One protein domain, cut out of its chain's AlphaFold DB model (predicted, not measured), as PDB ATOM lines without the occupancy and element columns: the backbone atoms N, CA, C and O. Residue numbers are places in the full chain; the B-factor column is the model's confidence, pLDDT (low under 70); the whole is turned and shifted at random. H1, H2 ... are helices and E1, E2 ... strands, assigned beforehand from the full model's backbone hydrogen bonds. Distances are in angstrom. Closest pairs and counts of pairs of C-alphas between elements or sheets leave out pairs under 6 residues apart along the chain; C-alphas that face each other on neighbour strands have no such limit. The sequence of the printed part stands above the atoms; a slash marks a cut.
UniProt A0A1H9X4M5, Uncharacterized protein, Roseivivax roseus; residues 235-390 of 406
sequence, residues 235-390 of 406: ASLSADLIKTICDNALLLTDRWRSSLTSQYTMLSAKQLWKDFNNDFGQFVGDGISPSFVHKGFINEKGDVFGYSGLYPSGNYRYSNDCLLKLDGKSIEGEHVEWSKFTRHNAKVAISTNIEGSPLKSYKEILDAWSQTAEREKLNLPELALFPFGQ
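This is residues 235 to 390 of the 406 residues of an uncharacterized protein of Roseivivax roseus (UniProt A0A1H9X4M5). A twisted sheet of five strands makes the middle of this domain, with one helix crossing each face: H1 on one, H3 on the other, three layers with helices on both faces of the sheet. The longest helix, H2, sits at one end of the strands and only grazes the sheet; little H4 packs on H1, and the short strand E4 lies off the sheet. The printed part has 156 residues, in the order H1 H2 E1 E2 E3 E4 E5 H3 E6 H4, a mixed class of helices and strands. The sheet's order is E1 - E2 - E3 - E5 - E6, all antiparallel. The whole is compact, with a radius of gyration of the C-alphas of 15.1 A and spans of 43 by 33 by 27 A.

Find C-alpha 239 at (32.380, 38.818, -10.802); from there H1 runs to residue 253, 21.3 A away. H2, residues 269 to 285, is 23.8 A long. Next come E1, residues 293 to 298, E2, residues 304 to 312 and 24.3 A long, and E3, residues 319 to 326 and 23.0 A long. E4 is residues 335 to 337, and E5, residues 346 to 353, covers 22.3 A. H3 is residues 362 to 371, E6 residues 377 to 379, and H4 runs from residue 382 to C-alpha 385 at (24.814, 33.172, -18.282).

Begin at the sheet, where E1, E2 and E3 form a meander, each strand the antiparallel neighbour of the one before; E1 and E2 are a hairpin, as are E2 and E3. Look for N 295 and O 307 at 2.9 A between E1 and E2, N 308 and O 322 at 2.9 A between E2 and E3, N 321 and O 351 at 2.8 A between E3 and E5, and N 378 and O 348 at 2.8 A between E5 and E6. H1 is on the sheet at a height of 7.4 A and runs across the strands, at 65 degrees to E3 on the local plane; its closest C-alphas to E3 are Cys 246 and Cys 322, 5.7 A. H3, on the opposite face at a height of 8.4 A, also runs across the strands, at 76 degrees to E3 on the local plane; the closest C-alphas of H3 and E3 are those of Trp 369 and Leu 323, 6.6 A apart. H2 only grazes the sheet with residues 276 to 284, and with 3 pairs of C-alphas within 8 A it only just touches H1, which touches it with residue 251 alone; the closest C-alphas of the two, those of Leu 251 and Leu 272, are 7.1 A apart. H4 touches H1, closest at the C-alphas of Ile 245 and Ala 384, 5.4 A. E4 pairs with no named strand, but residues 335 to 336 pair with residues 235 to 236 and 331 to 332. In H1, H2 and H3 every O i to N i+4 pair is within hydrogen-bond range; H4 is too short for one.

The C-alphas farthest apart, Gln 263 and Glu 300, are 45.4 A apart, and the printed part has no cut. The link from H1 to H2 is long, 15 residues. Mean pLDDT of the printed part is 80.2; look for values under 70 at residues 258 to 264, 286 to 292, 328 to 332, 334 to 346 and 354 to 356.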
ATOM      1  N   ALA A 235      21.326  32.233 -11.631       85.19
ATOM      2  CA  ALA A 235      22.758  32.448 -11.443       85.19
ATOM      3  C   ALA A 235      23.013  33.396 -10.270       85.19
ATOM      4  O   ALA A 235      22.383  34.446 -10.163       85.19
ATOM      5  N   SER A 236      23.948  33.049  -9.385       85.62
ATOM      6  CA  SER A 236      24.379  33.958  -8.318       85.62
ATOM      7  C   SER A 236      25.146  35.140  -8.903       85.62
ATOM      8  O   SER A 236      26.077  34.958  -9.697       85.62
ATOM      9  N   LEU A 237      24.784  36.354  -8.490       83.75
ATOM     10  CA  LEU A 237      25.471  37.553  -8.947       83.75
ATOM     11  C   LEU A 237      26.922  37.553  -8.446       83.75
ATOM     12  O   LEU A 237      27.190  37.671  -7.254       83.75
ATOM     13  N   SER A 238      27.870  37.448  -9.375       87.00
ATOM     14  CA  SER A 238      29.299  37.378  -9.075       87.00
ATOM     15  C   SER A 238      30.136  38.076 -10.147       87.00
ATOM     16  O   SER A 238      29.663  38.370 -11.249       87.00
ATOM     17  N   ALA A 239      31.405  38.333  -9.828       85.81
ATOM     18  CA  ALA A 239      32.380  38.818 -10.802       85.81
ATOM     19  C   ALA A 239      32.536  37.844 -11.986       85.81
ATOM     20  O   ALA A 239      32.617  38.284 -13.132       85.81
ATOM     21  N   ASP A 240      32.491  36.537 -11.716       89.62
ATOM     22  CA  ASP A 240      32.584  35.487 -12.735       89.62
ATOM     23  C   ASP A 240      31.359  35.459 -13.652       89.62
ATOM     24  O   ASP A 240      31.500  35.248 -14.858       89.62
ATOM     25  N   LEU A 241      30.162  35.743 -13.122       89.44
ATOM     26  CA  LEU A 241      28.955  35.888 -13.937       89.44
ATOM     27  C   LEU A 241      29.083  37.069 -14.907       89.44
ATOM     28  O   LEU A 241      28.828  36.925 -16.101       89.44
ATOM     29  N   ILE A 242      29.530  38.229 -14.411       90.12
ATOM     30  CA  ILE A 242      29.755  39.423 -15.243       90.12
ATOM     31  C   ILE A 242      30.787  39.124 -16.331       90.12
ATOM     32  O   ILE A 242      30.557  39.444 -17.498       90.12
ATOM     33  N   LYS A 243      31.902  38.475 -15.969       91.50
ATOM     34  CA  LYS A 243      32.915  38.030 -16.929       91.50
ATOM     35  C   LYS A 243      32.308  37.117 -17.991       91.50
ATOM     36  O   LYS A 243      32.515  37.361 -19.172       91.50
ATOM     37  N   THR A 244      31.550  36.104 -17.582       93.75
ATOM     38  CA  THR A 244      30.937  35.115 -18.480       93.75
ATOM     39  C   THR A 244      30.020  35.780 -19.502       93.75
ATOM     40  O   THR A 244      30.172  35.569 -20.705       93.75
ATOM     41  N   ILE A 245      29.128  36.658 -19.041       93.00
ATOM     42  CA  ILE A 245      28.226  37.423 -19.907       93.00
ATOM     43  C   ILE A 245      29.022  38.279 -20.909       93.00
ATOM     44  O   ILE A 245      28.687  38.345 -22.093       93.00
ATOM     45  N   CYS A 246      30.101  38.913 -20.450       93.12
ATOM     46  CA  CYS A 246      30.955  39.751 -21.285       93.12
ATOM     47  C   CYS A 246      31.793  38.971 -22.305       93.12
ATOM     48  O   CYS A 246      31.908  39.404 -23.452       93.12
ATOM     49  N   ASP A 247      32.335  37.816 -21.922       93.62
ATOM     50  CA  ASP A 247      33.041  36.913 -22.829       93.62
ATOM     51  C   ASP A 247      32.097  36.459 -23.952       93.62
ATOM     52  O   ASP A 247      32.445  36.554 -25.129       93.62
ATOM     53  N   ASN A 248      30.866  36.061 -23.600       94.88
ATOM     54  CA  ASN A 248      29.818  35.726 -24.564       94.88
ATOM     55  C   ASN A 248      29.525  36.903 -25.512       94.88
ATOM     56  O   ASN A 248      29.514  36.725 -26.729       94.88
ATOM     57  N   ALA A 249      29.353  38.123 -24.995       92.88
ATOM     58  CA  ALA A 249      29.105  39.305 -25.827       92.88
ATOM     59  C   ALA A 249      30.231  39.572 -26.842       92.88
ATOM     60  O   ALA A 249      29.973  39.887 -28.009       92.88
ATOM     61  N   LEU A 250      31.488  39.445 -26.411       91.38
ATOM     62  CA  LEU A 250      32.645  39.633 -27.283       91.38
ATOM     63  C   LEU A 250      32.721  38.556 -28.356       91.38
ATOM     64  O   LEU A 250      32.921  38.892 -29.521       91.38
ATOM     65  N   LEU A 251      32.518  37.290 -27.988       92.19
ATOM     66  CA  LEU A 251      32.502  36.169 -28.929       92.19
ATOM     67  C   LEU A 251      31.434  36.347 -30.011       92.19
ATOM     68  O   LEU A 251      31.724  36.144 -31.186       92.19
ATOM     69  N   LEU A 252      30.232  36.790 -29.635       89.94
ATOM     70  CA  LEU A 252      29.115  36.982 -30.569       89.94
ATOM     71  C   LEU A 252      29.279  38.195 -31.490       89.94
ATOM     72  O   LEU A 252      28.691  38.229 -32.568       89.94
ATOM     73  N   THR A 253      30.062  39.195 -31.084       88.50
ATOM     74  CA  THR A 253      30.333  40.386 -31.908       88.50
ATOM     75  C   THR A 253      31.654  40.335 -32.654       88.50
ATOM     76  O   THR A 253      31.941  41.245 -33.431       88.50
ATOM     77  N   ASP A 254      32.471  39.317 -32.387       86.62
ATOM     78  CA  ASP A 254      33.827  39.157 -32.908       86.62
ATOM     79  C   ASP A 254      34.774  40.335 -32.595       86.62
ATOM     80  O   ASP A 254      35.876  40.431 -33.131       86.62
ATOM     81  N   ARG A 255      34.373  41.245 -31.691       83.50
ATOM     82  CA  ARG A 255      35.103  42.493 -31.402       83.50
ATOM     83  C   ARG A 255      36.463  42.266 -30.737       83.50
ATOM     84  O   ARG A 255      37.249  43.206 -30.656       83.50
ATOM     85  N   TRP A 256      36.748  41.047 -30.284       83.94
ATOM     86  CA  TRP A 256      38.028  40.660 -29.693       83.94
ATOM     87  C   TRP A 256      39.130  40.385 -30.727       83.94
ATOM     88  O   TRP A 256      40.310  40.529 -30.399       83.94
ATOM     89  N   ARG A 257      38.773  39.997 -31.961       80.88
ATOM     90  CA  ARG A 257      39.750  39.546 -32.960       80.88
ATOM     91  C   ARG A 257      40.648  40.665 -33.452       80.88
ATOM     92  O   ARG A 257      40.201  41.780 -33.721       80.88
ATOM     93  N   SER A 258      41.917  40.328 -33.675       67.25
ATOM     94  CA  SER A 258      42.871  41.237 -34.302       67.25
ATOM     95  C   SER A 258      42.706  41.383 -35.807       67.25
ATOM     96  O   SER A 258      42.623  40.400 -36.539       67.25
ATOM     97  N   SER A 259      42.740  42.633 -36.281       57.00
ATOM     98  CA  SER A 259      42.750  42.965 -37.715       57.00
ATOM     99  C   SER A 259      43.950  42.378 -38.472       57.00
ATOM    100  O   SER A 259      43.914  42.275 -39.694       57.00
ATOM    101  N   LEU A 260      45.012  41.985 -37.757       51.75
ATOM    102  CA  LEU A 260      46.234  41.416 -38.329       51.75
ATOM    103  C   LEU A 260      46.171  39.886 -38.471       51.75
ATOM    104  O   LEU A 260      46.964  39.318 -39.218       51.75
ATOM    105  N   THR A 261      45.236  39.223 -37.783       54.53
ATOM    106  CA  THR A 261      45.056  37.760 -37.795       54.53
ATOM    107  C   THR A 261      43.676  37.325 -38.296       54.53
ATOM    108  O   THR A 261      43.448  36.130 -38.491       54.53
ATOM    109  N   SER A 262      42.750  38.259 -38.549       54.34
ATOM    110  CA  SER A 262      41.376  37.934 -38.936       54.34
ATOM    111  C   SER A 262      41.288  37.377 -40.362       54.34
ATOM    112  O   SER A 262      41.154  38.116 -41.339       54.34
ATOM    113  N   GLN A 263      41.270  36.052 -40.490       58.97
ATOM    114  CA  GLN A 263      40.494  35.430 -41.556       58.97
ATOM    115  C   GLN A 263      39.029  35.438 -41.107       58.97
ATOM    116  O   GLN A 263      38.696  34.903 -40.047       58.97
ATOM    117  N   TYR A 264      38.153  36.068 -41.896       62.47
ATOM    118  CA  TYR A 264      36.696  36.094 -41.687       62.47
ATOM    119  C   TYR A 264      36.059  34.736 -42.023       62.47
ATOM    120  O   TYR A 264      35.092  34.641 -42.774       62.47
ATOM    121  N   THR A 265      36.637  33.654 -41.514       71.88
ATOM    122  CA  THR A 265      36.044  32.325 -41.583       71.88
ATOM    123  C   THR A 265      35.089  32.168 -40.413       71.88
ATOM    124  O   THR A 265      35.444  32.450 -39.264       71.88
ATOM    125  N   MET A 266      33.876  31.704 -40.696       84.38
ATOM    126  CA  MET A 266      32.893  31.382 -39.671       84.38
ATOM    127  C   MET A 266      33.349  30.120 -38.933       84.38
ATOM    128  O   MET A 266      33.144  29.007 -39.402       84.38
ATOM    129  N   LEU A 267      34.037  30.293 -37.808       90.75
ATOM    130  CA  LEU A 267      34.619  29.205 -37.015       90.75
ATOM    131  C   LEU A 267      33.531  28.434 -36.245       90.75
ATOM    132  O   LEU A 267      32.420  28.933 -36.063       90.75
ATOM    133  N   SER A 268      33.829  27.205 -35.816       93.62
ATOM    134  CA  SER A 268      32.983  26.474 -34.858       93.62
ATOM    135  C   SER A 268      33.022  27.137 -33.482       93.62
ATOM    136  O   SER A 268      34.010  27.795 -33.151       93.62
ATOM    137  N   ALA A 269      31.997  26.936 -32.651       95.06
ATOM    138  CA  ALA A 269      31.955  27.491 -31.298       95.06
ATOM    139  C   ALA A 269      33.189  27.087 -30.475       95.06
ATOM    140  O   ALA A 269      33.834  27.923 -29.842       95.06
ATOM    141  N   LYS A 270      33.594  25.816 -30.571       93.19
ATOM    142  CA  LYS A 270      34.808  25.296 -29.925       93.19
ATOM    143  C   LYS A 270      36.081  26.005 -30.391       93.19
ATOM    144  O   LYS A 270      36.953  26.294 -29.572       93.19
ATOM    145  N   GLN A 271      36.201  26.272 -31.691       92.06
ATOM    146  CA  GLN A 271      37.365  26.956 -32.247       92.06
ATOM    147  C   GLN A 271      37.360  28.447 -31.877       92.06
ATOM    148  O   GLN A 271      38.388  28.947 -31.436       92.06
ATOM    149  N   LEU A 272      36.202  29.119 -31.938       92.06
ATOM    150  CA  LEU A 272      36.024  30.495 -31.452       92.06
ATOM    151  C   LEU A 272      36.448  30.638 -29.994       92.06
ATOM    152  O   LEU A 272      37.232  31.520 -29.663       92.06
ATOM    153  N   TRP A 273      35.959  29.747 -29.130       93.19
ATOM    154  CA  TRP A 273      36.288  29.759 -27.709       93.19
ATOM    155  C   TRP A 273      37.782  29.557 -27.461       93.19
ATOM    156  O   TRP A 273      38.383  30.237 -26.628       93.19
ATOM    157  N   LYS A 274      38.400  28.625 -28.190       91.69
ATOM    158  CA  LYS A 274      39.837  28.370 -28.104       91.69
ATOM    159  C   LYS A 274      40.645  29.598 -28.527       91.69
ATOM    160  O   LYS A 274      41.553  29.990 -27.800       91.69
ATOM    161  N   ASP A 275      40.315  30.191 -29.669       89.62
ATOM    162  CA  ASP A 275      41.054  31.333 -30.209       89.62
ATOM    163  C   ASP A 275      40.877  32.575 -29.333       89.62
ATOM    164  O   ASP A 275      41.864  33.229 -29.011       89.62
ATOM    165  N   PHE A 276      39.665  32.820 -28.829       89.88
ATOM    166  CA  PHE A 276      39.400  33.883 -27.859       89.88
ATOM    167  C   PHE A 276      40.277  33.756 -26.614       89.88
ATOM    168  O   PHE A 276      40.924  34.720 -26.217       89.88
ATOM    169  N   ASN A 277      40.350  32.565 -26.011       88.75
ATOM    170  CA  ASN A 277      41.178  32.352 -24.824       88.75
ATOM    171  C   ASN A 277      42.678  32.474 -25.115       88.75
ATOM    172  O   ASN A 277      43.421  32.955 -24.261       88.75
ATOM    173  N   ASN A 278      43.126  32.053 -26.300       86.94
ATOM    174  CA  ASN A 278      44.522  32.195 -26.704       86.94
ATOM    175  C   ASN A 278      44.900  33.671 -26.882       86.94
ATOM    176  O   ASN A 278      45.883  34.116 -26.291       86.94
ATOM    177  N   ASP A 279      44.107  34.426 -27.644       83.25
ATOM    178  CA  ASP A 279      44.342  35.852 -27.899       83.25
ATOM    179  C   ASP A 279      44.242  36.657 -26.600       83.25
ATOM    180  O   ASP A 279      45.086  37.510 -26.316       83.25
ATOM    181  N   PHE A 280      43.251  36.343 -25.766       84.12
ATOM    182  CA  PHE A 280      43.101  36.952 -24.452       84.12
ATOM    183  C   PHE A 280      44.296  36.636 -23.536       84.12
ATOM    184  O   PHE A 280      44.840  37.532 -22.889       84.12
ATOM    185  N   GLY A 281      44.746  35.379 -23.506       82.31
ATOM    186  CA  GLY A 281      45.899  34.950 -22.718       82.31
ATOM    187  C   GLY A 281      47.201  35.637 -23.136       82.31
ATOM    188  O   GLY A 281      47.959  36.064 -22.269       82.31
ATOM    189  N   GLN A 282      47.438  35.804 -24.441       80.25
ATOM    190  CA  GLN A 282      48.584  36.561 -24.961       80.25
ATOM    191  C   GLN A 282      48.499  38.042 -24.571       80.25
ATOM    192  O   GLN A 282      49.455  38.597 -24.036       80.25
ATOM    193  N   PHE A 283      47.323  38.655 -24.741       77.75
ATOM    194  CA  PHE A 283      47.088  40.054 -24.386       77.75
ATOM    195  C   PHE A 283      47.373  40.352 -22.902       77.75
ATOM    196  O   PHE A 283      47.965  41.382 -22.576       77.75
ATOM    197  N   VAL A 284      46.985  39.449 -21.995       75.94
ATOM    198  CA  VAL A 284      47.272  39.582 -20.557       75.94
ATOM    199  C   VAL A 284      48.733  39.233 -20.235       75.94
ATOM    200  O   VAL A 284      49.371  39.934 -19.449       75.94
ATOM    201  N   GLY A 285      49.269  38.162 -20.829       70.00
ATOM    202  CA  GLY A 285      50.600  37.620 -20.534       70.00
ATOM    203  C   GLY A 285      51.762  38.527 -20.943       70.00
ATOM    204  O   GLY A 285      52.769  38.571 -20.239       70.00
ATOM    205  N   ASP A 286      51.601  39.314 -22.007       64.56
ATOM    206  CA  ASP A 286      52.628  40.246 -22.494       64.56
ATOM    207  C   ASP A 286      52.774  41.509 -21.618       64.56
ATOM    208  O   ASP A 286      53.517  42.433 -21.955       64.56
ATOM    209  N   GLY A 287      52.064  41.584 -20.483       58.91
ATOM    210  CA  GLY A 287      52.102  42.732 -19.570       58.91
ATOM    211  C   GLY A 287      51.485  44.004 -20.162       58.91
ATOM    212  O   GLY A 287      51.698  45.094 -19.633       58.91
ATOM    213  N   ILE A 288      50.730  43.871 -21.258       56.81
ATOM    214  CA  ILE A 288      50.128  44.983 -22.007       56.81
ATOM    215  C   ILE A 288      48.943  45.596 -21.240       56.81
ATOM    216  O   ILE A 288      48.651  46.779 -21.405       56.81
ATOM    217  N   SER A 289      48.289  44.836 -20.354       54.75
ATOM    218  CA  SER A 289      47.144  45.304 -19.564       54.75
ATOM    219  C   SER A 289      47.467  45.333 -18.061       54.75
ATOM    220  O   SER A 289      47.688  44.272 -17.473       54.75
ATOM    221  N   PRO A 290      47.471  46.509 -17.396       51.19
ATOM    222  CA  PRO A 290      47.900  46.625 -15.997       51.19
ATOM    223  C   PRO A 290      46.972  45.982 -14.956       51.19
ATOM    224  O   PRO A 290      47.361  45.874 -13.798       51.19
ATOM    225  N   SER A 291      45.753  45.580 -15.317       59.31
ATOM    226  CA  SER A 291      44.822  44.903 -14.404       59.31
ATOM    227  C   SER A 291      43.523  44.616 -15.147       59.31
ATOM    228  O   SER A 291      42.719  45.525 -15.349       59.31
ATOM    229  N   PHE A 292      43.312  43.369 -15.558       65.19
ATOM    230  CA  PHE A 292      41.993  42.901 -15.970       65.19
ATOM    231  C   PHE A 292      41.079  42.885 -14.738       65.19
ATOM    232  O   PHE A 292      41.444  42.348 -13.692       65.19
ATOM    233  N   VAL A 293      39.936  43.553 -14.826       75.00
ATOM    234  CA  VAL A 293      39.042  43.829 -13.706       75.00
ATOM    235  C   VAL A 293      37.617  43.490 -14.111       75.00
ATOM    236  O   VAL A 293      37.103  43.979 -15.114       75.00
ATOM    237  N   HIS A 294      36.959  42.726 -13.247       82.44
ATOM    238  CA  HIS A 294      35.520  42.511 -13.282       82.44
ATOM    239  C   HIS A 294      34.914  43.124 -12.035       82.44
ATOM    240  O   HIS A 294      35.362  42.832 -10.923       82.44
ATOM    241  N   LYS A 295      33.914  43.984 -12.195       81.81
ATOM    242  CA  LYS A 295      33.246  44.637 -11.068       81.81
ATOM    243  C   LYS A 295      31.751  44.668 -11.288       81.81
ATOM    244  O   LYS A 295      31.301  45.020 -12.371       81.81
ATOM    245  N   GLY A 296      31.011  44.342 -10.236       81.62
ATOM    246  CA  GLY A 296      29.569  44.525 -10.153       81.62
ATOM    247  C   GLY A 296      29.234  45.629  -9.161       81.62
ATOM    248  O   GLY A 296      29.871  45.746  -8.115       81.62
ATOM    249  N   PHE A 297      28.226  46.424  -9.487       81.44
ATOM    250  CA  PHE A 297      27.659  47.438  -8.612       81.44
ATOM    251  C   PHE A 297      26.142  47.315  -8.629       81.44
ATOM    252  O   PHE A 297      25.563  47.055  -9.679       81.44
ATOM    253  N   ILE A 298      25.511  47.543  -7.483       82.56
ATOM    254  CA  ILE A 298      24.053  47.589  -7.352       82.56
ATOM    255  C   ILE A 298      23.675  49.022  -6.983       82.56
ATOM    256  O   ILE A 298      24.277  49.599  -6.074       82.56
ATOM    257  N   ASN A 299      22.728  49.623  -7.704       82.25
ATOM    258  CA  ASN A 299      22.225  50.958  -7.371       82.25
ATOM    259  C   ASN A 299      21.067  50.894  -6.350       82.25
ATOM    260  O   ASN A 299      20.579  49.827  -5.995       82.25
ATOM    261  N   GLU A 300      20.577  52.053  -5.902       82.19
ATOM    262  CA  GLU A 300      19.468  52.149  -4.932       82.19
ATOM    263  C   GLU A 300      18.143  51.533  -5.419       82.19
ATOM    264  O   GLU A 300      17.276  51.212  -4.611       82.19
ATOM    265  N   LYS A 301      17.972  51.372  -6.736       82.75
ATOM    266  CA  LYS A 301      16.797  50.743  -7.358       82.75
ATOM    267  C   LYS A 301      16.954  49.227  -7.512       82.75
ATOM    268  O   LYS A 301      16.036  48.580  -8.004       82.75
ATOM    269  N   GLY A 302      18.103  48.679  -7.116       81.25
ATOM    270  CA  GLY A 302      18.457  47.276  -7.291       81.25
ATOM    271  C   GLY A 302      19.059  46.945  -8.657       81.25
ATOM    272  O   GLY A 302      19.412  45.796  -8.871       81.25
ATOM    273  N   ASP A 303      19.203  47.901  -9.584       84.31
ATOM    274  CA  ASP A 303      19.800  47.617 -10.895       84.31
ATOM    275  C   ASP A 303      21.270  47.222 -10.736       84.31
ATOM    276  O   ASP A 303      22.019  47.872  -9.995       84.31
ATOM    277  N   VAL A 304      21.697  46.215 -11.497       84.94
ATOM    278  CA  VAL A 304      23.090  45.764 -11.535       84.94
ATOM    279  C   VAL A 304      23.813  46.371 -12.719       84.94
ATOM    280  O   VAL A 304      23.351  46.320 -13.859       84.94
ATOM    281  N   PHE A 305      25.007  46.877 -12.438       87.81
ATOM    282  CA  PHE A 305      25.949  47.368 -13.425       87.81
ATOM    283  C   PHE A 305      27.233  46.568 -13.326       87.81
ATOM    284  O   PHE A 305      27.883  46.549 -12.280       87.81
ATOM    285  N   GLY A 306      27.583  45.900 -14.416       89.62
ATOM    286  CA  GLY A 306      28.821  45.149 -14.536       89.62
ATOM    287  C   GLY A 306      29.822  45.875 -15.424       89.62
ATOM    288  O   GLY A 306      29.454  46.547 -16.386       89.62
ATOM    289  N   TYR A 307      31.095  45.703 -15.109       91.44
ATOM    290  CA  TYR A 307      32.219  46.042 -15.967       91.44
ATOM    291  C   TYR A 307      33.122  44.823 -16.078       91.44
ATOM    292  O   TYR A 307      33.412  44.193 -15.060       91.44
ATOM    293  N   SER A 308      33.575  44.520 -17.288       91.00
ATOM    294  CA  SER A 308      34.629  43.547 -17.553       91.00
ATOM    295  C   SER A 308      35.575  44.123 -18.600       91.00
ATOM    296  O   SER A 308      35.140  44.518 -19.682       91.00
ATOM    297  N   GLY A 309      36.860  44.190 -18.284       87.81
ATOM    298  CA  GLY A 309      37.873  44.733 -19.181       87.81
ATOM    299  C   GLY A 309      39.227  44.840 -18.489       87.81
ATOM    300  O   GLY A 309      39.340  44.684 -17.279       87.81
ATOM    301  N   LEU A 310      40.317  45.074 -19.203       86.50
ATOM    302  CA  LEU A 310      40.409  45.349 -20.634       86.50
ATOM    303  C   LEU A 310      40.453  44.064 -21.474       86.50
ATOM    304  O   LEU A 310      41.254  43.175 -21.191       86.50
ATOM    305  N   TYR A 311      39.651  43.988 -22.533       86.81
ATOM    306  CA  TYR A 311      39.743  42.940 -23.550       86.81
ATOM    307  C   TYR A 311      40.574  43.406 -24.753       86.81
ATOM    308  O   TYR A 311      40.599  44.606 -25.043       86.81
ATOM    309  N   PRO A 312      41.203  42.488 -25.508       83.06
ATOM    310  CA  PRO A 312      41.798  42.843 -26.789       83.06
ATOM    311  C   PRO A 312      40.721  43.433 -27.711       83.06
ATOM    312  O   PRO A 312      39.592  42.947 -27.756       83.06
ATOM    313  N   SER A 313      41.055  44.505 -28.434       79.44
ATOM    314  CA  SER A 313      40.173  45.100 -29.455       79.44
ATOM    315  C   SER A 313      40.711  44.943 -30.869       79.44
ATOM    316  O   SER A 313      40.352  45.689 -31.782       79.44
ATOM    317  N   GLY A 314      41.683  44.051 -31.020       70.19
ATOM    318  CA  GLY A 314      42.335  43.799 -32.285       70.19
ATOM    319  C   GLY A 314      43.223  44.907 -32.846       70.19
ATOM    320  O   GLY A 314      43.746  44.782 -33.959       70.19
ATOM    321  N   ASN A 315      43.406  45.973 -32.074       73.38
ATOM    322  CA  ASN A 315      44.320  47.066 -32.333       73.38
ATOM    323  C   ASN A 315      45.139  47.280 -31.062       73.38
ATOM    324  O   ASN A 315      44.569  47.530 -30.010       73.38
ATOM    325  N   TYR A 316      46.466  47.217 -31.159       72.88
ATOM    326  CA  TYR A 316      47.370  47.316 -30.006       72.88
ATOM    327  C   TYR A 316      47.253  48.633 -29.215       72.88
ATOM    328  O   TYR A 316      47.791  48.733 -28.119       72.88
ATOM    329  N   ARG A 317      46.603  49.661 -29.776       75.12
ATOM    330  CA  ARG A 317      46.373  50.956 -29.114       75.12
ATOM    331  C   ARG A 317      45.061  51.037 -28.344       75.12
ATOM    332  O   ARG A 317      44.835  52.036 -27.672       75.12
ATOM    333  N   TYR A 318      44.183  50.059 -28.518       81.50
ATOM    334  CA  TYR A 318      42.833  50.097 -27.991       81.50
ATOM    335  C   TYR A 318      42.538  48.799 -27.245       81.50
ATOM    336  O   TYR A 318      43.142  47.750 -27.475       81.50
ATOM    337  N   SER A 319      41.573  48.888 -26.350       85.31
ATOM    338  CA  SER A 319      40.998  47.745 -25.665       85.31
ATOM    339  C   SER A 319      39.486  47.846 -25.692       85.31
ATOM    340  O   SER A 319      38.931  48.941 -25.760       85.31
ATOM    341  N   ASN A 320      38.809  46.711 -25.620       88.00
ATOM    342  CA  ASN A 320      37.371  46.696 -25.431       88.00
ATOM    343  C   ASN A 320      37.038  46.628 -23.944       88.00
ATOM    344  O   ASN A 320      37.606  45.835 -23.194       88.00
ATOM    345  N   ASP A 321      36.065  47.433 -23.560       90.00
ATOM    346  CA  ASP A 321      35.382  47.390 -22.284       90.00
ATOM    347  C   ASP A 321      33.995  46.798 -22.514       90.00
ATOM    348  O   ASP A 321      33.236  47.260 -23.369       90.00
ATOM    349  N   CYS A 322      33.644  45.782 -21.738       92.50
ATOM    350  CA  CYS A 322      32.283  45.288 -21.678       92.50
ATOM    351  C   CYS A 322      31.558  45.939 -20.499       92.50
ATOM    352  O   CYS A 322      32.010  45.875 -19.354       92.50
ATOM    353  N   LEU A 323      30.418  46.552 -20.793       93.44
ATOM    354  CA  LEU A 323      29.514  47.164 -19.834       93.44
ATOM    355  C   LEU A 323      28.229  46.341 -19.805       93.44
ATOM    356  O   LEU A 323      27.609  46.101 -20.840       93.44
ATOM    357  N   LEU A 324      27.805  45.934 -18.620       91.19
ATOM    358  CA  LEU A 324      26.585  45.170 -18.401       91.19
ATOM    359  C   LEU A 324      25.587  46.030 -17.637       91.19
ATOM    360  O   LEU A 324      25.953  46.668 -16.649       91.19
ATOM    361  N   LYS A 325      24.319  45.993 -18.046       88.75
ATOM    362  CA  LYS A 325      23.211  46.512 -17.249       88.75
ATOM    363  C   LYS A 325      22.105  45.465 -17.144       88.75
ATOM    364  O   LYS A 325      21.566  45.037 -18.166       88.75
ATOM    365  N   LEU A 326      21.738  45.121 -15.913       83.62
ATOM    366  CA  LEU A 326      20.581  44.287 -15.588       83.62
ATOM    367  C   LEU A 326      19.581  45.113 -14.766       83.62
ATOM    368  O   LEU A 326      19.977  45.826 -13.844       83.62
ATOM    369  N   ASP A 327      18.295  45.029 -15.106       79.75
ATOM    370  CA  ASP A 327      17.215  45.674 -14.345       79.75
ATOM    371  C   ASP A 327      17.065  45.008 -12.967       79.75
ATOM    372  O   ASP A 327      17.022  43.777 -12.874       79.75
ATOM    373  N   GLY A 328      16.964  45.813 -11.907       67.06
ATOM    374  CA  GLY A 328      16.879  45.343 -10.524       67.06
ATOM    375  C   GLY A 328      15.666  44.475 -10.206       67.06
ATOM    376  O   GLY A 328      15.706  43.691  -9.262       67.06
ATOM    377  N   LYS A 329      14.609  44.527 -11.026       69.31
ATOM    378  CA  LYS A 329      13.463  43.603 -10.921       69.31
ATOM    379  C   LYS A 329      13.815  42.146 -11.211       69.31
ATOM    380  O   LYS A 329      13.001  41.261 -10.961       69.31
ATOM    381  N   SER A 330      14.994  41.911 -11.767       62.62
ATOM    382  CA  SER A 330      15.441  40.600 -12.223       62.62
ATOM    383  C   SER A 330      16.353  39.897 -11.214       62.62
ATOM    384  O   SER A 330      16.999  38.903 -11.542       62.62
ATOM    385  N   ILE A 331      16.422  40.431  -9.993       67.38
ATOM    386  CA  ILE A 331      17.239  39.923  -8.895       67.38
ATOM    387  C   ILE A 331      16.309  39.541  -7.748       67.38
ATOM    388  O   ILE A 331      15.542  40.369  -7.258       67.38
ATOM    389  N   GLU A 332      16.396  38.291  -7.307       64.94
ATOM    390  CA  GLU A 332      15.707  37.786  -6.126       64.94
ATOM    391  C   GLU A 332      16.745  37.272  -5.121       64.94
ATOM    392  O   GLU A 332      17.425  36.268  -5.339       64.94
ATOM    393  N   GLY A 333      16.917  38.012  -4.022       72.56
ATOM    394  CA  GLY A 333      17.995  37.758  -3.067       72.56
ATOM    395  C   GLY A 333      19.373  37.986  -3.698       72.56
ATOM    396  O   GLY A 333      19.678  39.089  -4.143       72.56
ATOM    397  N   GLU A 334      20.204  36.943  -3.723       65.00
ATOM    398  CA  GLU A 334      21.542  36.954  -4.343       65.00
ATOM    399  C   GLU A 334      21.550  36.363  -5.767       65.00
ATOM    400  O   GLU A 334      22.606  36.261  -6.402       65.00
ATOM    401  N   HIS A 335      20.381  35.963  -6.278       69.12
ATOM    402  CA  HIS A 335      20.244  35.290  -7.563       69.12
ATOM    403  C   HIS A 335      19.636  36.209  -8.617       69.12
ATOM    404  O   HIS A 335      18.695  36.958  -8.363       69.12
ATOM    405  N   VAL A 336      20.165  36.114  -9.830       66.31
ATOM    406  CA  VAL A 336      19.551  36.650 -11.040       66.31
ATOM    407  C   VAL A 336      18.550  35.609 -11.539       66.31
ATOM    408  O   VAL A 336      18.936  34.478 -11.830       66.31
ATOM    409  N   GLU A 337      17.274  35.983 -11.639       68.62
ATOM    410  CA  GLU A 337      16.243  35.149 -12.262       68.62
ATOM    411  C   GLU A 337      16.029  35.586 -13.703       68.62
ATOM    412  O   GLU A 337      15.277  36.521 -13.993       68.62
ATOM    413  N   TRP A 338      16.695  34.893 -14.627       62.47
ATOM    414  CA  TRP A 338      16.668  35.306 -16.023       62.47
ATOM    415  C   TRP A 338      15.296  35.128 -16.695       62.47
ATOM    416  O   TRP A 338      14.938  35.884 -17.588       62.47
ATOM    417  N   SER A 339      14.461  34.210 -16.207       54.81
ATOM    418  CA  SER A 339      13.089  33.997 -16.699       54.81
ATOM    419  C   SER A 339      12.153  35.198 -16.483       54.81
ATOM    420  O   SER A 339      11.158  35.341 -17.193       54.81
ATOM    421  N   LYS A 340      12.468  36.095 -15.535       54.16
ATOM    422  CA  LYS A 340      11.761  37.376 -15.342       54.16
ATOM    423  C   LYS A 340      12.223  38.461 -16.320       54.16
ATOM    424  O   LYS A 340      11.587  39.514 -16.418       54.16
ATOM    425  N   PHE A 341      13.298  38.219 -17.072       52.22
ATOM    426  CA  PHE A 341      13.662  39.049 -18.206       52.22
ATOM    427  C   PHE A 341      12.752  38.665 -19.368       52.22
ATOM    428  O   PHE A 341      12.813  37.568 -19.911       52.22
ATOM    429  N   THR A 342      11.940  39.605 -19.835       49.66
ATOM    430  CA  THR A 342      11.571  39.555 -21.249       49.66
ATOM    431  C   THR A 342      12.869  39.701 -22.060       49.66
ATOM    432  O   THR A 342      13.818  40.320 -21.566       49.66
ATOM    433  N   ARG A 343      12.935  39.188 -23.304       49.06
ATOM    434  CA  ARG A 343      14.101  39.265 -24.235       49.06
ATOM    435  C   ARG A 343      14.673  40.691 -24.482       49.06
ATOM    436  O   ARG A 343      15.502  40.892 -25.364       49.06
ATOM    437  N   HIS A 344      14.219  41.700 -23.742       50.53
ATOM    438  CA  HIS A 344      14.544  43.117 -23.846       50.53
ATOM    439  C   HIS A 344      15.255  43.714 -22.613       50.53
ATOM    440  O   HIS A 344      15.639  44.885 -22.669       50.53
ATOM    441  N   ASN A 345      15.431  42.966 -21.514       57.50
ATOM    442  CA  ASN A 345      15.800  43.565 -20.217       57.50
ATOM    443  C   ASN A 345      17.269  43.373 -19.786       57.50
ATOM    444  O   ASN A 345      17.723  44.075 -18.880       57.50
ATOM    445  N   ALA A 346      18.024  42.471 -20.421       66.25
ATOM    446  CA  ALA A 346      19.464  42.321 -20.208       66.25
ATOM    447  C   ALA A 346      20.192  42.879 -21.426       66.25
ATOM    448  O   ALA A 346      20.104  42.321 -22.521       66.25
ATOM    449  N   LYS A 347      20.901  43.992 -21.236       82.62
ATOM    450  CA  LYS A 347      21.666  44.621 -22.309       82.62
ATOM    451  C   LYS A 347      23.147  44.609 -21.964       82.62
ATOM    452  O   LYS A 347      23.542  44.943 -20.844       82.62
ATOM    453  N   VAL A 348      23.961  44.303 -22.966       85.38
ATOM    454  CA  VAL A 348      25.419  44.389 -22.886       85.38
ATOM    455  C   VAL A 348      25.919  45.364 -23.931       85.38
ATOM    456  O   VAL A 348      25.540  45.279 -25.090       85.38
ATOM    457  N   ALA A 349      26.763  46.297 -23.523       86.94
ATOM    458  CA  ALA A 349      27.451  47.227 -24.399       86.94
ATOM    459  C   ALA A 349      28.924  46.836 -24.479       86.94
ATOM    460  O   ALA A 349      29.551  46.570 -23.457       86.94
ATOM    461  N   ILE A 350      29.491  46.857 -25.683       82.75
ATOM    462  CA  ILE A 350      30.940  46.768 -25.869       82.75
ATOM    463  C   ILE A 350      31.413  48.138 -26.331       82.75
ATOM    464  O   ILE A 350      31.059  48.572 -27.425       82.75
ATOM    465  N   SER A 351      32.199  48.812 -25.502       82.94
ATOM    466  CA  SER A 351      32.816  50.098 -25.815       82.94
ATOM    467  C   SER A 351      34.298  49.898 -26.118       82.94
ATOM    468  O   SER A 351      34.942  49.042 -25.519       82.94
ATOM    469  N   THR A 352      34.858  50.673 -27.042       79.75
ATOM    470  CA  THR A 352      36.297  50.646 -27.332       79.75
ATOM    471  C   THR A 352      36.964  51.837 -26.653       79.75
ATOM    472  O   THR A 352      36.552  52.980 -26.843       79.75
ATOM    473  N   ASN A 353      38.007  51.572 -25.876       75.81
ATOM    474  CA  ASN A 353      38.695  52.544 -25.039       75.81
ATOM    475  C   ASN A 353      40.166  52.691 -25.461       75.81
ATOM    476  O   ASN A 353      40.803  51.727 -25.886       75.81
ATOM    477  N   ILE A 354      40.683  53.915 -25.361       64.31
ATOM    478  CA  ILE A 354      42.065  54.297 -25.692       64.31
ATOM    479  C   ILE A 354      42.944  54.336 -24.433       64.31
ATOM    480  O   ILE A 354      44.147  54.110 -24.515       64.31
ATOM    481  N   GLU A 355      42.371  54.637 -23.262       62.34
ATOM    482  CA  GLU A 355      43.146  55.019 -22.071       62.34
ATOM    483  C   GLU A 355      43.585  53.844 -21.186       62.34
ATOM    484  O   GLU A 355      44.242  54.062 -20.165       62.34
ATOM    485  N   GLY A 356      43.268  52.599 -21.558       64.00
ATOM    486  CA  GLY A 356      43.763  51.387 -20.889       64.00
ATOM    487  C   GLY A 356      43.569  51.364 -19.363       64.00
ATOM    488  O   GLY A 356      44.292  50.674 -18.646       64.00
ATOM    489  N   SER A 357      42.635  52.158 -18.842       73.69
ATOM    490  CA  SER A 357      42.419  52.334 -17.412       73.69
ATOM    491  C   SER A 357      41.050  51.761 -17.062       73.69
ATOM    492  O   SER A 357      40.049  52.271 -17.563       73.69
ATOM    493  N   PRO A 358      40.980  50.720 -16.212       79.25
ATOM    494  CA  PRO A 358      39.708  50.121 -15.836       79.25
ATOM    495  C   PRO A 358      38.784  51.126 -15.158       79.25
ATOM    496  O   PRO A 358      39.236  51.916 -14.320       79.25
ATOM    497  N   LEU A 359      37.485  51.030 -15.443       82.75
ATOM    498  CA  LEU A 359      36.470  51.822 -14.749       82.75
ATOM    499  C   LEU A 359      36.422  51.423 -13.263       82.75
ATOM    500  O   LEU A 359      36.469  50.244 -12.886       82.75
ATOM    501  N   LYS A 360      36.380  52.420 -12.381       81.81
ATOM    502  CA  LYS A 360      36.568  52.234 -10.935       81.81
ATOM    503  C   LYS A 360      35.284  52.346 -10.135       81.81
ATOM    504  O   LYS A 360      35.248  51.822  -9.022       81.81
ATOM    505  N   SER A 361      34.251  52.973 -10.689       81.69
ATOM    506  CA  SER A 361      33.001  53.258  -9.991       81.69
ATOM    507  C   SER A 361      31.767  52.996 -10.856       81.69
ATOM    508  O   SER A 361      31.816  53.074 -12.081       81.69
ATOM    509  N   TYR A 362      30.627  52.749 -10.206       83.19
ATOM    510  CA  TYR A 362      29.324  52.678 -10.874       83.19
ATOM    511  C   TYR A 362      29.028  53.922 -11.728       83.19
ATOM    512  O   TYR A 362      28.504  53.797 -12.831       83.19
ATOM    513  N   LYS A 363      29.389  55.118 -11.247       87.00
ATOM    514  CA  LYS A 363      29.151  56.370 -11.975       87.00
ATOM    515  C   LYS A 363      29.908  56.402 -13.305       87.00
ATOM    516  O   LYS A 363      29.312  56.728 -14.321       87.00
ATOM    517  N   GLU A 364      31.175  55.988 -13.306       87.50
ATOM    518  CA  GLU A 364      31.971  55.867 -14.534       87.50
ATOM    519  C   GLU A 364      31.356  54.861 -15.520       87.50
ATOM    520  O   GLU A 364      31.283  55.140 -16.715       87.50
ATOM    521  N   ILE A 365      30.856  53.722 -15.025       86.12
ATOM    522  CA  ILE A 365      30.171  52.717 -15.857       86.12
ATOM    523  C   ILE A 365      28.886  53.287 -16.455       86.12
ATOM    524  O   ILE A 365      28.626  53.100 -17.641       86.12
ATOM    525  N   LEU A 366      28.079  53.993 -15.659       87.00
ATOM    526  CA  LEU A 366      26.835  54.601 -16.120       87.00
ATOM    527  C   LEU A 366      27.087  55.700 -17.160       87.00
ATOM    528  O   LEU A 366      26.355  55.786 -18.151       87.00
ATOM    529  N   ASP A 367      28.118  56.516 -16.955       89.38
ATOM    530  CA  ASP A 367      28.512  57.566 -17.891       89.38
ATOM    531  C   ASP A 367      28.974  56.944 -19.222       89.38
ATOM    532  O   ASP A 367      28.486  57.342 -20.283       89.38
ATOM    533  N   ALA A 368      29.818  55.905 -19.181       87.75
ATOM    534  CA  ALA A 368      30.257  55.166 -20.368       87.75
ATOM    535  C   ALA A 368      29.088  54.458 -21.085       87.75
ATOM    536  O   ALA A 368      28.956  54.519 -22.312       87.75
ATOM    537  N   TRP A 369      28.180  53.843 -20.324       87.88
ATOM    538  CA  TRP A 369      26.970  53.203 -20.843       87.88
ATOM    539  C   TRP A 369      26.062  54.192 -21.582       87.88
ATOM    540  O   TRP A 369      25.507  53.879 -22.638       87.88
ATOM    541  N   SER A 370      25.893  55.388 -21.019       87.81
ATOM    542  CA  SER A 370      25.030  56.436 -21.576       87.81
ATOM    543  C   SER A 370      25.609  57.042 -22.854       87.81
ATOM    544  O   SER A 370      24.853  57.495 -23.709       87.81
ATOM    545  N   GLN A 371      26.935  57.015 -23.000       87.94
ATOM    546  CA  GLN A 371      27.639  57.447 -24.208       87.94
ATOM    547  C   GLN A 371      27.678  56.368 -25.299       87.94
ATOM    548  O   GLN A 371      27.855  56.692 -26.473       87.94
ATOM    549  N   THR A 372      27.487  55.094 -24.939       85.50
ATOM    550  CA  THR A 372      27.461  53.995 -25.910       85.50
ATOM    551  C   THR A 372      26.182  54.057 -26.746       85.50
ATOM    552  O   THR A 372      25.070  54.111 -26.206       85.50
ATOM    553  N   ALA A 373      26.322  54.020 -28.073       82.88
ATOM    554  CA  ALA A 373      25.182  54.084 -28.979       82.88
ATOM    555  C   ALA A 373      24.258  52.865 -28.792       82.88
ATOM    556  O   ALA A 373      24.730  51.748 -28.603       82.88
ATOM    557  N   GLU A 374      22.932  53.039 -28.908       82.31
ATOM    558  CA  GLU A 374      21.978  51.922 -28.734       82.31
ATOM    559  C   GLU A 374      22.250  50.745 -29.681       82.31
ATOM    560  O   GLU A 374      22.066  49.600 -29.291       82.31
ATOM    561  N   ARG A 375      22.753  51.000 -30.895       77.38
ATOM    562  CA  ARG A 375      23.123  49.942 -31.854       77.38
ATOM    563  C   ARG A 375      24.290  49.059 -31.398       77.38
ATOM    564  O   ARG A 375      24.514  48.009 -31.983       77.38
ATOM    565  N   GLU A 376      25.067  49.515 -30.420       81.69
ATOM    566  CA  GLU A 376      26.188  48.771 -29.838       81.69
ATOM    567  C   GLU A 376      25.774  48.027 -28.561       81.69
ATOM    568  O   GLU A 376      26.595  47.341 -27.954       81.69
ATOM    569  N   LYS A 377      24.500  48.156 -28.161       86.62
ATOM    570  CA  LYS A 377      23.897  47.411 -27.059       86.62
ATOM    571  C   LYS A 377      23.252  46.150 -27.618       86.62
ATOM    572  O   LYS A 377      22.333  46.203 -28.430       86.62
ATOM    573  N   LEU A 378      23.752  45.016 -27.164       89.12
ATOM    574  CA  LEU A 378      23.337  43.679 -27.547       89.12
ATOM    575  C   LEU A 378      22.304  43.173 -26.546       89.12
ATOM    576  O   LEU A 378      22.471  43.362 -25.339       89.12
ATOM    577  N   ASN A 379      21.279  42.487 -27.046       86.81
ATOM    578  CA  ASN A 379      20.479  41.595 -26.215       86.81
ATOM    579  C   ASN A 379      21.129  40.218 -26.296       86.81
ATOM    580  O   ASN A 379      21.379  39.725 -27.397       86.81
ATOM    581  N   LEU A 380      21.426  39.629 -25.146       87.31
ATOM    582  CA  LEU A 380      21.988  38.287 -25.078       87.31
ATOM    583  C   LEU A 380      20.896  37.276 -24.713       87.31
ATOM    584  O   LEU A 380      20.001  37.624 -23.937       87.31
ATOM    585  N   PRO A 381      20.962  36.047 -25.249       88.75
ATOM    586  CA  PRO A 381      20.066  34.973 -24.834       88.75
ATOM    587  C   PRO A 381      20.361  34.539 -23.395       88.75
ATOM    588  O   PRO A 381      21.450  34.786 -22.874       88.75
ATOM    589  N   GLU A 382      19.419  33.831 -22.772       88.25
ATOM    590  CA  GLU A 382      19.538  33.333 -21.393       88.25
ATOM    591  C   GLU A 382      20.762  32.424 -21.207       88.25
ATOM    592  O   GLU A 382      21.429  32.442 -20.173       88.25
ATOM    593  N   LEU A 383      21.129  31.685 -22.255       93.00
ATOM    594  CA  LEU A 383      22.318  30.836 -22.285       93.00
ATOM    595  C   LEU A 383      23.637  31.601 -22.092       93.00
ATOM    596  O   LEU A 383      24.626  30.995 -21.689       93.00
ATOM    597  N   ALA A 384      23.667  32.920 -22.309       93.25
ATOM    598  CA  ALA A 384      24.863  33.734 -22.093       93.25
ATOM    599  C   ALA A 384      25.259  33.878 -20.608       93.25
ATOM    600  O   ALA A 384      26.300  34.466 -20.302       93.25
ATOM    601  N   LEU A 385      24.454  33.337 -19.689       91.75
ATOM    602  CA  LEU A 385      24.814  33.172 -18.282       91.75
ATOM    603  C   LEU A 385      25.866  32.088 -18.047       91.75
ATOM    604  O   LEU A 385      26.512  32.078 -16.999       91.75
ATOM    605  N   PHE A 386      26.044  31.187 -19.009       95.31
ATOM    606  CA  PHE A 386      26.971  30.070 -18.919       95.31
ATOM    607  C   PHE A 386      28.192  30.309 -19.820       95.31
ATOM    608  O   PHE A 386      28.079  30.969 -20.858       95.31
ATOM    609  N   PRO A 387      29.382  29.796 -19.455       96.44
ATOM    610  CA  PRO A 387      30.563  29.853 -20.307       96.44
ATOM    611  C   PRO A 387      30.289  29.336 -21.720       96.44
ATOM    612  O   PRO A 387      29.762  28.241 -21.894       96.44
ATOM    613  N   PHE A 388      30.726  30.086 -22.733       96.94
ATOM    614  CA  PHE A 388      30.486  29.776 -24.147       96.94
ATOM    615  C   PHE A 388      30.904  28.348 -24.543       96.94
ATOM    616  O   PHE A 388      30.225  27.679 -25.314       96.94
ATOM    617  N   GLY A 389      32.021  27.857 -23.997       96.25
ATOM    618  CA  GLY A 389      32.517  26.501 -24.248       96.25
ATOM    619  C   GLY A 389      31.913  25.405 -23.359       96.25
ATOM    620  O   GLY A 389      32.342  24.257 -23.469       96.25
ATOM    621  N   GLN A 390      30.988  25.724 -22.446       97.00
ATOM    622  CA  GLN A 390      30.364  24.728 -21.572       97.00
ATOM    623  C   GLN A 390      29.475  23.794 -22.393       97.00
ATOM    624  O   GLN A 390      28.688  24.241 -23.224       97.00
TER     625      GLN A 390